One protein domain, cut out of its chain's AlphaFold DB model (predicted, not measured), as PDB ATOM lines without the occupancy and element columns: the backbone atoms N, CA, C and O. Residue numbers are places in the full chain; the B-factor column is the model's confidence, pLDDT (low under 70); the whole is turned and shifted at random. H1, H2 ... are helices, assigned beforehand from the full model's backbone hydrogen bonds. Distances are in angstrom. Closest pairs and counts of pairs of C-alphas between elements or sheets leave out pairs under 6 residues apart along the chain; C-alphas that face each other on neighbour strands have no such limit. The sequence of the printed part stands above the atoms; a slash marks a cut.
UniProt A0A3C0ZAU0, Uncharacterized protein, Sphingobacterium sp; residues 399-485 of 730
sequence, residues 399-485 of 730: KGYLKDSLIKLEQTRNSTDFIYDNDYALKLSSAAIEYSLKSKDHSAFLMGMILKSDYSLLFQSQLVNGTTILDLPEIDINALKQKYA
ATOM      1  N   LYS A 399     126.190 113.443 146.582       88.50
ATOM      2  CA  LYS A 399     124.844 113.802 146.107       88.50
ATOM      3  C   LYS A 399     124.108 114.699 147.099       88.50
ATOM      4  O   LYS A 399     123.439 115.641 146.688       88.50
ATOM      5  N   GLY A 400     124.231 114.416 148.396       88.06
ATOM      6  CA  GLY A 400     123.654 115.250 149.452       88.06
ATOM      7  C   GLY A 400     124.276 116.642 149.452       88.06
ATOM      8  O   GLY A 400     123.559 117.636 149.411       88.06
ATOM      9  N   TYR A 401     125.607 116.715 149.382       90.12
ATOM     10  CA  TYR A 401     126.327 117.986 149.333       90.12
ATOM     11  C   TYR A 401     126.035 118.813 148.079       90.12
ATOM     12  O   TYR A 401     125.845 120.026 148.185       90.12
ATOM     13  N   LEU A 402     126.001 118.183 146.902       90.12
ATOM     14  CA  LEU A 402     125.660 118.861 145.654       90.12
ATOM     15  C   LEU A 402     124.232 119.398 145.718       90.12
ATOM     16  O   LEU A 402     124.010 120.572 145.446       90.12
ATOM     17  N   LYS A 403     123.282 118.578 146.174       86.19
ATOM     18  CA  LYS A 403     121.893 118.995 146.354       86.19
ATOM     19  C   LYS A 403     121.762 120.196 147.287       86.19
ATOM     20  O   LYS A 403     121.106 121.160 146.914       86.19
ATOM     21  N   ASP A 404     122.394 120.163 148.458       84.75
ATOM     22  CA  ASP A 404     122.366 121.291 149.398       84.75
ATOM     23  C   ASP A 404     122.918 122.578 148.758       84.75
ATOM     24  O   ASP A 404     122.427 123.666 149.044       84.75
ATOM     25  N   SER A 405     123.908 122.460 147.869       87.94
ATOM     26  CA  SER A 405     124.502 123.604 147.158       87.94
ATOM     27  C   SER A 405     123.572 124.138 146.064       87.94
ATOM     28  O   SER A 405     123.359 125.342 145.981       87.94
ATOM     29  N   LEU A 406     122.944 123.254 145.277       85.38
ATOM     30  CA  LEU A 406     121.945 123.624 144.261       85.38
ATOM     31  C   LEU A 406     120.754 124.364 144.877       85.38
ATOM     32  O   LEU A 406     120.290 125.357 144.333       85.38
ATOM     33  N   ILE A 407     120.293 123.900 146.037       81.50
ATOM     34  CA  ILE A 407     119.209 124.531 146.791       81.50
ATOM     35  C   ILE A 407     119.556 125.975 147.178       81.50
ATOM     36  O   ILE A 407     118.710 126.860 147.079       81.50
ATOM     37  N   LYS A 408     120.788 126.220 147.633       82.38
ATOM     38  CA  LYS A 408     121.236 127.570 147.997       82.38
ATOM     39  C   LYS A 408     121.402 128.457 146.767       82.38
ATOM     40  O   LYS A 408     121.032 129.622 146.819       82.38
ATOM     41  N   LEU A 409     121.877 127.899 145.653       84.31
ATOM     42  CA  LEU A 409     122.005 128.624 144.386       84.31
ATOM     43  C   LEU A 409     120.673 129.109 143.814       84.31
ATOM     44  O   LEU A 409     120.632 130.158 143.182       84.31
ATOM     45  N   GLU A 410     119.570 128.399 144.053       80.38
ATOM     46  CA  GLU A 410     118.244 128.868 143.628       80.38
ATOM     47  C   GLU A 410     117.793 130.162 144.327       80.38
ATOM     48  O   GLU A 410     116.850 130.809 143.874       80.38
ATOM     49  N   GLN A 411     118.456 130.559 145.417       79.56
ATOM     50  CA  GLN A 411     118.179 131.817 146.113       79.56
ATOM     51  C   GLN A 411     118.822 133.020 145.424       79.56
ATOM     52  O   GLN A 411     118.434 134.156 145.697       79.56
ATOM     53  N   THR A 412     119.803 132.796 144.549       84.25
ATOM     54  CA  THR A 412     120.412 133.865 143.761       84.25
ATOM     55  C   THR A 412     119.338 134.514 142.888       84.25
ATOM     56  O   THR A 412     118.534 133.828 142.262       84.25
ATOM     57  N   ARG A 413     119.271 135.853 142.886       81.50
ATOM     58  CA  ARG A 413     118.159 136.585 142.254       81.50
ATOM     59  C   ARG A 413     118.399 136.954 140.796       81.50
ATOM     60  O   ARG A 413     117.431 137.093 140.059       81.50
ATOM     61  N   ASN A 414     119.647 137.129 140.371       77.88
ATOM     62  CA  ASN A 414     119.975 137.549 139.009       77.88
ATOM     63  C   ASN A 414     120.995 136.608 138.355       77.88
ATOM     64  O   ASN A 414     121.738 135.895 139.029       77.88
ATOM     65  N   SER A 415     120.999 136.599 137.024       77.44
ATOM     66  CA  SER A 415     121.823 135.691 136.226       77.44
ATOM     67  C   SER A 415     123.318 135.987 136.320       77.44
ATOM     68  O   SER A 415     124.111 135.054 136.235       77.44
ATOM     69  N   THR A 416     123.719 137.250 136.499       78.31
ATOM     70  CA  THR A 416     125.141 137.603 136.598       78.31
ATOM     71  C   THR A 416     125.753 137.058 137.887       78.31
ATOM     72  O   THR A 416     126.764 136.363 137.838       78.31
ATOM     73  N   ASP A 417     125.097 137.269 139.030       81.75
ATOM     74  CA  ASP A 417     125.505 136.705 140.319       81.75
ATOM     75  C   ASP A 417     125.514 135.174 140.284       81.75
ATOM     76  O   ASP A 417     126.391 134.546 140.872       81.75
ATOM     77  N   PHE A 418     124.576 134.557 139.557       84.19
ATOM     78  CA  PHE A 418     124.513 133.102 139.437       84.19
ATOM     79  C   PHE A 418     125.783 132.505 138.808       84.19
ATOM     80  O   PHE A 418     126.209 131.418 139.207       84.19
ATOM     81  N   ILE A 419     126.404 133.203 137.850       81.25
ATOM     82  CA  ILE A 419     127.665 132.769 137.223       81.25
ATOM     83  C   ILE A 419     128.776 132.660 138.272       81.25
ATOM     84  O   ILE A 419     129.567 131.721 138.228       81.25
ATOM     85  N   TYR A 420     128.813 133.589 139.225       82.75
ATOM     86  CA  TYR A 420     129.846 133.658 140.254       82.75
ATOM     87  C   TYR A 420     129.558 132.731 141.445       82.75
ATOM     88  O   TYR A 420     130.445 132.013 141.913       82.75
ATOM     89  N   ASP A 421     128.304 132.675 141.897       85.44
ATOM     90  CA  ASP A 421     127.892 131.890 143.065       85.44
ATOM     91  C   ASP A 421     128.064 130.368 142.839       85.44
ATOM     92  O   ASP A 421     128.214 129.600 143.798       85.44
ATOM     93  N   ASN A 422     128.062 129.904 141.580       86.94
ATOM     94  CA  ASN A 422     128.008 128.480 141.239       86.94
ATOM     95  C   ASN A 422     129.350 127.715 141.294       86.94
ATOM     96  O   ASN A 422     129.323 126.484 141.206       86.94
ATOM     97  N   ASP A 423     130.497 128.380 141.498       85.69
ATOM     98  CA  ASP A 423     131.838 127.762 141.427       85.69
ATOM     99  C   ASP A 423     131.967 126.510 142.316       85.69
ATOM    100  O   ASP A 423     132.417 125.441 141.885       85.69
ATOM    101  N   TYR A 424     131.519 126.599 143.570       87.56
ATOM    102  CA  TYR A 424     131.626 125.466 144.486       87.56
ATOM    103  C   TYR A 424     130.673 124.323 144.119       87.56
ATOM    104  O   TYR A 424     131.038 123.147 144.221       87.56
ATOM    105  N   ALA A 425     129.479 124.641 143.619       90.44
ATOM    106  CA  ALA A 425     128.553 123.629 143.137       90.44
ATOM    107  C   ALA A 425     129.074 122.952 141.857       90.44
ATOM    108  O   ALA A 425     128.943 121.738 141.735       90.44
ATOM    109  N   LEU A 426     129.767 123.670 140.962       91.06
ATOM    110  CA  LEU A 426     130.460 123.086 139.804       91.06
ATOM    111  C   LEU A 426     131.581 122.117 140.217       91.06
ATOM    112  O   LEU A 426     131.747 121.057 139.593       91.06
ATOM    113  N   LYS A 427     132.321 122.426 141.290       90.94
ATOM    114  CA  LYS A 427     133.313 121.507 141.883       90.94
ATOM    115  C   LYS A 427     132.647 120.228 142.391       90.94
ATOM    116  O   LYS A 427     133.107 119.131 142.072       90.94
ATOM    117  N   LEU A 428     131.532 120.351 143.113       93.31
ATOM    118  CA  LEU A 428     130.757 119.200 143.592       93.31
ATOM    119  C   LEU A 428     130.123 118.404 142.446       93.31
ATOM    120  O   LEU A 428     130.126 117.179 142.501       93.31
ATOM    121  N   SER A 429     129.646 119.065 141.391       93.75
ATOM    122  CA  SER A 429     129.141 118.414 140.178       93.75
ATOM    123  C   SER A 429     130.220 117.585 139.497       93.75
ATOM    124  O   SER A 429     129.986 116.433 139.139       93.75
ATOM    125  N   SER A 430     131.428 118.133 139.365       94.88
ATOM    126  CA  SER A 430     132.564 117.403 138.792       94.88
ATOM    127  C   SER A 430     132.942 116.195 139.658       94.88
ATOM    128  O   SER A 430     133.157 115.105 139.131       94.88
ATOM    129  N   ALA A 431     132.933 116.355 140.986       94.25
ATOM    130  CA  ALA A 431     133.157 115.258 141.923       94.25
ATOM    131  C   ALA A 431     132.043 114.193 141.883       94.25
ATOM    132  O   ALA A 431     132.336 113.003 141.965       94.25
ATOM    133  N   ALA A 432     130.777 114.582 141.710       94.56
ATOM    134  CA  ALA A 432     129.654 113.653 141.576       94.56
ATOM    135  C   ALA A 432     129.770 112.795 140.305       94.56
ATOM    136  O   ALA A 432     129.496 111.595 140.341       94.56
ATOM    137  N   ILE A 433     130.244 113.385 139.203       95.25
ATOM    138  CA  ILE A 433     130.523 112.671 137.949       95.25
ATOM    139  C   ILE A 433     131.752 111.762 138.084       95.25
ATOM    140  O   ILE A 433     131.760 110.638 137.584       95.25
ATOM    141  N   GLU A 434     132.802 112.191 138.785       94.75
ATOM    142  CA  GLU A 434     133.949 111.311 139.037       94.75
ATOM    143  C   GLU A 434     133.565 110.121 139.936       94.75
ATOM    144  O   GLU A 434     133.971 108.980 139.695       94.75
ATOM    145  N   TYR A 435     132.740 110.370 140.954       94.69
ATOM    146  CA  TYR A 435     132.195 109.334 141.821       94.69
ATOM    147  C   TYR A 435     131.314 108.348 141.040       94.69
ATOM    148  O   TYR A 435     131.433 107.134 141.234       94.69
ATOM    149  N   SER A 436     130.460 108.830 140.130       94.50
ATOM    150  CA  SER A 436     129.588 107.970 139.318       94.50
ATOM    151  C   SER A 436     130.370 107.062 138.370       94.50
ATOM    152  O   SER A 436     129.979 105.914 138.167       94.50
ATOM    153  N   LEU A 437     131.517 107.510 137.855       94.00
ATOM    154  CA  LEU A 437     132.398 106.677 137.035       94.00
ATOM    155  C   LEU A 437     132.886 105.431 137.799       94.00
ATOM    156  O   LEU A 437     132.906 104.332 137.232       94.00
ATOM    157  N   LYS A 438     133.246 105.607 139.082       92.38
ATOM    158  CA  LYS A 438     133.740 104.549 139.986       92.38
ATOM    159  C   LYS A 438     132.606 103.648 140.491       92.38
ATOM    160  O   LYS A 438     132.759 102.432 140.530       92.38
ATOM    161  N   SER A 439     131.479 104.245 140.874       93.50
ATOM    162  CA  SER A 439     130.352 103.561 141.534       93.50
ATOM    163  C   SER A 439     129.258 103.065 140.582       93.50
ATOM    164  O   SER A 439     128.381 102.316 141.008       93.50
ATOM    165  N   LYS A 440     129.297 103.475 139.308       93.31
ATOM    166  CA  LYS A 440     128.230 103.289 138.308       93.31
ATOM    167  C   LYS A 440     126.883 103.916 138.712       93.31
ATOM    168  O   LYS A 440     125.828 103.469 138.272       93.31
ATOM    169  N   ASP A 441     126.914 104.978 139.520       91.88
ATOM    170  CA  ASP A 441     125.732 105.730 139.966       91.88
ATOM    171  C   ASP A 441     125.292 106.774 138.919       91.88
ATOM    172  O   ASP A 441     125.710 107.933 138.951       91.88
ATOM    173  N   HIS A 442     124.431 106.376 137.978       91.19
ATOM    174  CA  HIS A 442     123.905 107.271 136.932       91.19
ATOM    175  C   HIS A 442     123.152 108.486 137.488       91.19
ATOM    176  O   HIS A 442     123.212 109.562 136.899       91.19
ATOM    177  N   SER A 443     122.502 108.357 138.648       89.06
ATOM    178  CA  SER A 443     121.792 109.468 139.285       89.06
ATOM    179  C   SER A 443     122.769 110.561 139.733       89.06
ATOM    180  O   SER A 443     122.505 111.747 139.533       89.06
ATOM    181  N   ALA A 444     123.939 110.184 140.266       91.06
ATOM    182  CA  ALA A 444     125.006 111.138 140.576       91.06
ATOM    183  C   ALA A 444     125.559 111.819 139.309       91.06
ATOM    184  O   ALA A 444     125.829 113.020 139.334       91.06
ATOM    185  N   PHE A 445     125.686 111.076 138.201       93.44
ATOM    186  CA  PHE A 445     126.116 111.635 136.915       93.44
ATOM    187  C   PHE A 445     125.120 112.684 136.405       93.44
ATOM    188  O   PHE A 445     125.514 113.816 136.128       93.44
ATOM    189  N   LEU A 446     123.834 112.323 136.316       90.75
ATOM    190  CA  LEU A 446     122.764 113.216 135.866       90.75
ATOM    191  C   LEU A 446     122.707 114.481 136.722       90.75
ATOM    192  O   LEU A 446     122.701 115.577 136.175       90.75
ATOM    193  N   MET A 447     122.764 114.344 138.050       88.75
ATOM    194  CA  MET A 447     122.752 115.486 138.968       88.75
ATOM    195  C   MET A 447     123.939 116.432 138.751       88.75
ATOM    196  O   MET A 447     123.764 117.647 138.783       88.75
ATOM    197  N   GLY A 448     125.137 115.900 138.489       91.25
ATOM    198  CA  GLY A 448     126.296 116.725 138.141       91.25
ATOM    199  C   GLY A 448     126.117 117.469 136.812       91.25
ATOM    200  O   GLY A 448     126.536 118.623 136.688       91.25
ATOM    201  N   MET A 449     125.453 116.843 135.836       91.31
ATOM    202  CA  MET A 449     125.181 117.448 134.528       91.31
ATOM    203  C   MET A 449     124.178 118.602 134.574       91.31
ATOM    204  O   MET A 449     124.208 119.424 133.665       91.31
ATOM    205  N   ILE A 450     123.371 118.730 135.629       87.19
ATOM    206  CA  ILE A 450     122.405 119.829 135.788       87.19
ATOM    207  C   ILE A 450     123.090 121.198 135.702       87.19
ATOM    208  O   ILE A 450     122.656 122.064 134.953       87.19
ATOM    209  N   LEU A 451     124.195 121.383 136.434       87.56
ATOM    210  CA  LEU A 451     124.992 122.611 136.336       87.56
ATOM    211  C   LEU A 451     125.959 122.587 135.160       87.56
ATOM    212  O   LEU A 451     126.211 123.626 134.562       87.56
ATOM    213  N   LYS A 452     126.536 121.418 134.854       91.25
ATOM    214  CA  LYS A 452     127.626 121.323 133.876       91.25
ATOM    215  C   LYS A 452     127.154 121.419 132.432       91.25
ATOM    216  O   LYS A 452     127.957 121.842 131.613       91.25
ATOM    217  N   SER A 453     125.914 121.038 132.114       88.19
ATOM    218  CA  SER A 453     125.370 121.181 130.755       88.19
ATOM    219  C   SER A 453     124.813 122.566 130.503       88.19
ATOM    220  O   SER A 453     125.273 123.197 129.563       88.19
ATOM    221  N   ASP A 454     123.894 123.041 131.347       73.88
ATOM    222  CA  ASP A 454     123.418 124.422 131.334       73.88
ATOM    223  C   ASP A 454     122.315 124.639 132.387       73.88
ATOM    224  O   ASP A 454     121.182 124.174 132.246       73.88
ATOM    225  N   TYR A 455     122.650 125.403 133.429       70.00
ATOM    226  CA  TYR A 455     121.677 125.905 134.405       70.00
ATOM    227  C   TYR A 455     121.341 127.384 134.199       70.00
ATOM    228  O   TYR A 455     120.441 127.907 134.846       70.00
ATOM    229  N   SER A 456     122.033 128.062 133.285       67.50
ATOM    230  CA  SER A 456     121.816 129.482 133.015       67.50
ATOM    231  C   SER A 456     120.521 129.737 132.242       67.50
ATOM    232  O   SER A 456     119.820 130.691 132.561       67.50
ATOM    233  N   LEU A 457     120.144 128.861 131.299       68.12
ATOM    234  CA  LEU A 457     118.886 128.999 130.548       68.12
ATOM    235  C   LEU A 457     117.652 128.632 131.379       68.12
ATOM    236  O   LEU A 457     116.546 129.094 131.104       68.12
ATOM    237  N   LEU A 458     117.825 127.764 132.378       70.38
ATOM    238  CA  LEU A 458     116.752 127.356 133.289       70.38
ATOM    239  C   LEU A 458     116.585 128.334 134.445       70.38
ATOM    240  O   LEU A 458     115.507 128.405 135.040       70.38
ATOM    241  N   PHE A 459     117.657 129.045 134.787       75.06
ATOM    242  CA  PHE A 459     117.629 130.068 135.806       75.06
ATOM    243  C   PHE A 459     116.746 131.226 135.339       75.06
ATOM    244  O   PHE A 459     116.970 131.845 134.302       75.06
ATOM    245  N   GLN A 460     115.728 131.531 136.135       71.38
ATOM    246  CA  GLN A 460     114.862 132.677 135.908       71.38
ATOM    247  C   GLN A 460     115.204 133.734 136.942       71.38
ATOM    248  O   GLN A 460     115.052 133.501 138.142       71.38
ATOM    249  N   SER A 461     115.656 134.895 136.465       74.12
ATOM    250  CA  SER A 461     115.908 136.032 137.345       74.12
ATOM    251  C   SER A 461     114.633 136.383 138.107       74.12
ATOM    252  O   SER A 461     113.547 136.499 137.534       74.12
ATOM    253  N   GLN A 462     114.770 136.537 139.414       74.81
ATOM    254  CA  GLN A 462     113.677 136.873 140.308       74.81
ATOM    255  C   GLN A 462     113.441 138.385 140.264       74.81
ATOM    256  O   GLN A 462     114.383 139.178 140.241       74.81
ATOM    257  N   LEU A 463     112.173 138.803 140.268       59.41
ATOM    258  CA  LEU A 463     111.821 140.219 140.360       59.41
ATOM    259  C   LEU A 463     112.253 140.764 141.728       59.41
ATOM    260  O   LEU A 463     111.722 140.364 142.763       59.41
ATOM    261  N   VAL A 464     113.208 141.694 141.727       56.12
ATOM    262  CA  VAL A 464     113.685 142.361 142.944       56.12
ATOM    263  C   VAL A 464     112.751 143.528 143.271       56.12
ATOM    264  O   VAL A 464     112.780 144.569 142.615       56.12
ATOM    265  N   ASN A 465     111.919 143.371 144.300       44.44
ATOM    266  CA  ASN A 465     111.079 144.455 144.808       44.44
ATOM    267  C   ASN A 465     111.844 145.275 145.858       44.44
ATOM    268  O   ASN A 465     111.790 144.953 147.044       44.44
ATOM    269  N   GLY A 466     112.511 146.354 145.427       50.16
ATOM    270  CA  GLY A 466     113.034 147.418 146.302       50.16
ATOM    271  C   GLY A 466     113.859 146.934 147.502       50.16
ATOM    272  O   GLY A 466     114.443 145.861 147.454       50.16
ATOM    273  N   THR A 467     113.922 147.730 148.580       43.97
ATOM    274  CA  THR A 467     114.471 147.306 149.887       43.97
ATOM    275  C   THR A 467     113.593 146.191 150.437       43.97
ATOM    276  O   THR A 467     112.645 146.441 151.184       43.97
ATOM    277  N   THR A 468     113.845 144.976 149.969       45.50
ATOM    278  CA  THR A 468     113.182 143.782 150.457       45.50
ATOM    279  C   THR A 468     113.634 143.605 151.899       45.50
ATOM    280  O   THR A 468     114.822 143.692 152.200       45.50
ATOM    281  N   ILE A 469     112.675 143.430 152.806       48.09
ATOM    282  CA  ILE A 469     112.966 143.005 154.175       48.09
ATOM    283  C   ILE A 469     113.810 141.731 154.065       48.09
ATOM    284  O   ILE A 469     113.510 140.888 153.217       48.09
ATOM    285  N   LEU A 470     114.866 141.630 154.876       47.34
ATOM    286  CA  LEU A 470     115.717 140.448 154.971       47.34
ATOM    287  C   LEU A 470     114.836 139.246 155.341       47.34
ATOM    288  O   LEU A 470     114.531 139.034 156.511       47.34
ATOM    289  N   ASP A 471     114.361 138.512 154.340       47.69
ATOM    290  CA  ASP A 471     113.550 137.321 154.543       47.69
ATOM    291  C   ASP A 471     114.458 136.109 154.401       47.69
ATOM    292  O   ASP A 471     115.072 135.881 153.352       47.69
ATOM    293  N   LEU A 472     114.595 135.358 155.493       44.75
ATOM    294  CA  LEU A 472     115.380 134.138 155.490       44.75
ATOM    295  C   LEU A 472     114.632 133.094 154.656       44.75
ATOM    296  O   LEU A 472     113.525 132.695 155.039       44.75
ATOM    297  N   PRO A 473     115.220 132.620 153.549       47.00
ATOM    298  CA  PRO A 473     114.507 131.806 152.580       47.00
ATOM    299  C   PRO A 473     113.984 130.517 153.220       47.00
ATOM    300  O   PRO A 473     114.748 129.700 153.740       47.00
ATOM    301  N   GLU A 474     112.668 130.307 153.147       48.31
ATOM    302  CA  GLU A 474     112.070 129.003 153.420       48.31
ATOM    303  C   GLU A 474     112.349 128.080 152.237       48.31
ATOM    304  O   GLU A 474     111.724 128.150 151.180       48.31
ATOM    305  N   ILE A 475     113.339 127.209 152.406       49.22
ATOM    306  CA  ILE A 475     113.648 126.183 151.420       49.22
ATOM    307  C   ILE A 475     112.541 125.120 151.466       49.22
ATOM    308  O   ILE A 475     112.505 124.299 152.389       49.22
ATOM    309  N   ASP A 476     111.688 125.053 150.438       53.53
ATOM    310  CA  ASP A 476     110.848 123.871 150.210       53.53
ATOM    311  C   ASP A 476     111.712 122.718 149.681       53.53
ATOM    312  O   ASP A 476     111.829 122.441 148.484       53.53
ATOM    313  N   ILE A 477     112.321 122.000 150.624       51.44
ATOM    314  CA  ILE A 477     113.173 120.846 150.351       51.44
ATOM    315  C   ILE A 477     112.424 119.802 149.502       51.44
ATOM    316  O   ILE A 477     113.069 119.085 148.738       51.44
ATOM    317  N   ASN A 478     111.095 119.680 149.614       51.84
ATOM    318  CA  ASN A 478     110.317 118.627 148.956       51.84
ATOM    319  C   ASN A 478     110.072 118.901 147.471       51.84
ATOM    320  O   ASN A 478     110.264 117.978 146.673       51.84
ATOM    321  N   ALA A 479     109.745 120.138 147.090       53.78
ATOM    322  CA  ALA A 479     109.695 120.546 145.682       53.78
ATOM    323  C   ALA A 479     111.055 120.318 144.990       53.78
ATOM    324  O   ALA A 479     111.136 119.753 143.896       53.78
ATOM    325  N   LEU A 480     112.146 120.624 145.696       49.66
ATOM    326  CA  LEU A 480     113.516 120.441 145.212       49.66
ATOM    327  C   LEU A 480     113.907 118.962 145.136       49.66
ATOM    328  O   LEU A 480     114.551 118.535 144.178       49.66
ATOM    329  N   LYS A 481     113.459 118.120 146.082       48.94
ATOM    330  CA  LYS A 481     113.663 116.661 145.996       48.94
ATOM    331  C   LYS A 481     113.085 116.078 144.702       48.94
ATOM    332  O   LYS A 481     113.667 115.126 144.196       48.94
ATOM    333  N   GLN A 482     111.978 116.617 144.190       56.94
ATOM    334  CA  GLN A 482     111.363 116.132 142.952       56.94
ATOM    335  C   GLN A 482     112.101 116.613 141.696       56.94
ATOM    336  O   GLN A 482     112.228 115.836 140.750       56.94
ATOM    337  N   LYS A 483     112.627 117.846 141.705       63.00
ATOM    338  CA  LYS A 483     113.361 118.450 140.578       63.00
ATOM    339  C   LYS A 483     114.671 117.716 140.255       63.00
ATOM    340  O   LYS A 483     114.996 117.534 139.090       63.00
ATOM    341  N   TYR A 484     115.385 117.241 141.279       60.84
ATOM    342  CA  TYR A 484     116.764 116.745 141.151       60.84
ATOM    343  C   TYR A 484     116.927 115.209 141.099       60.84
ATOM    344  O   TYR A 484     118.055 114.728 141.170       60.84
ATOM    345  N   ALA A 485     115.845 114.415 141.039       55.22
ATOM    346  CA  ALA A 485     115.923 112.969 141.325       55.22
ATOM    347  C   ALA A 485     115.064 112.034 140.445       55.22
ATOM    348  O   ALA A 485     114.604 111.007 140.947       55.22
TER     349      ALA A 485
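Overview. This is residues 399 to 485 of the 730 residues of an uncharacterized protein of Sphingobacterium sp (UniProt A0A3C0ZAU0). H1 packs on the hairpin of H3 and H4, an up-and-down three-helix bundle. H2 and H5 lie near H1, and residues 465 to 472 stick out. The printed part, 87 residues with five named helices, is all helix, spans 48 by 25 by 18 A and is only just compact, close to loose, with radius of gyration of the C-alphas 14.0 A.

Arrangement. H1, residues 399 to 409, touches H3, residues 423 to 439, closest at C-alphas 402 and 428, 5.5 A. H4, residues 442 to 454, touches H3, closest at C-alphas 448 and 429, 3.9 A. H2, residues 415 to 421, and H5, residues 477 to 483, are close to H1 but not clearly touching. H1 and H5 have every O i to N i+4 pair within hydrogen-bond range, H2 2 of 3, H3 12 of 13, H4 7 of 9.

Along the chain. C-alpha 399 is at (124.844, 113.802, 146.107), C-alpha 483 at (113.361, 118.450, 140.578).

Size, cuts and confidence. The H4 to H5 link is long; pLDDT is under 70 at residues 456 to 457 and 463 to 485.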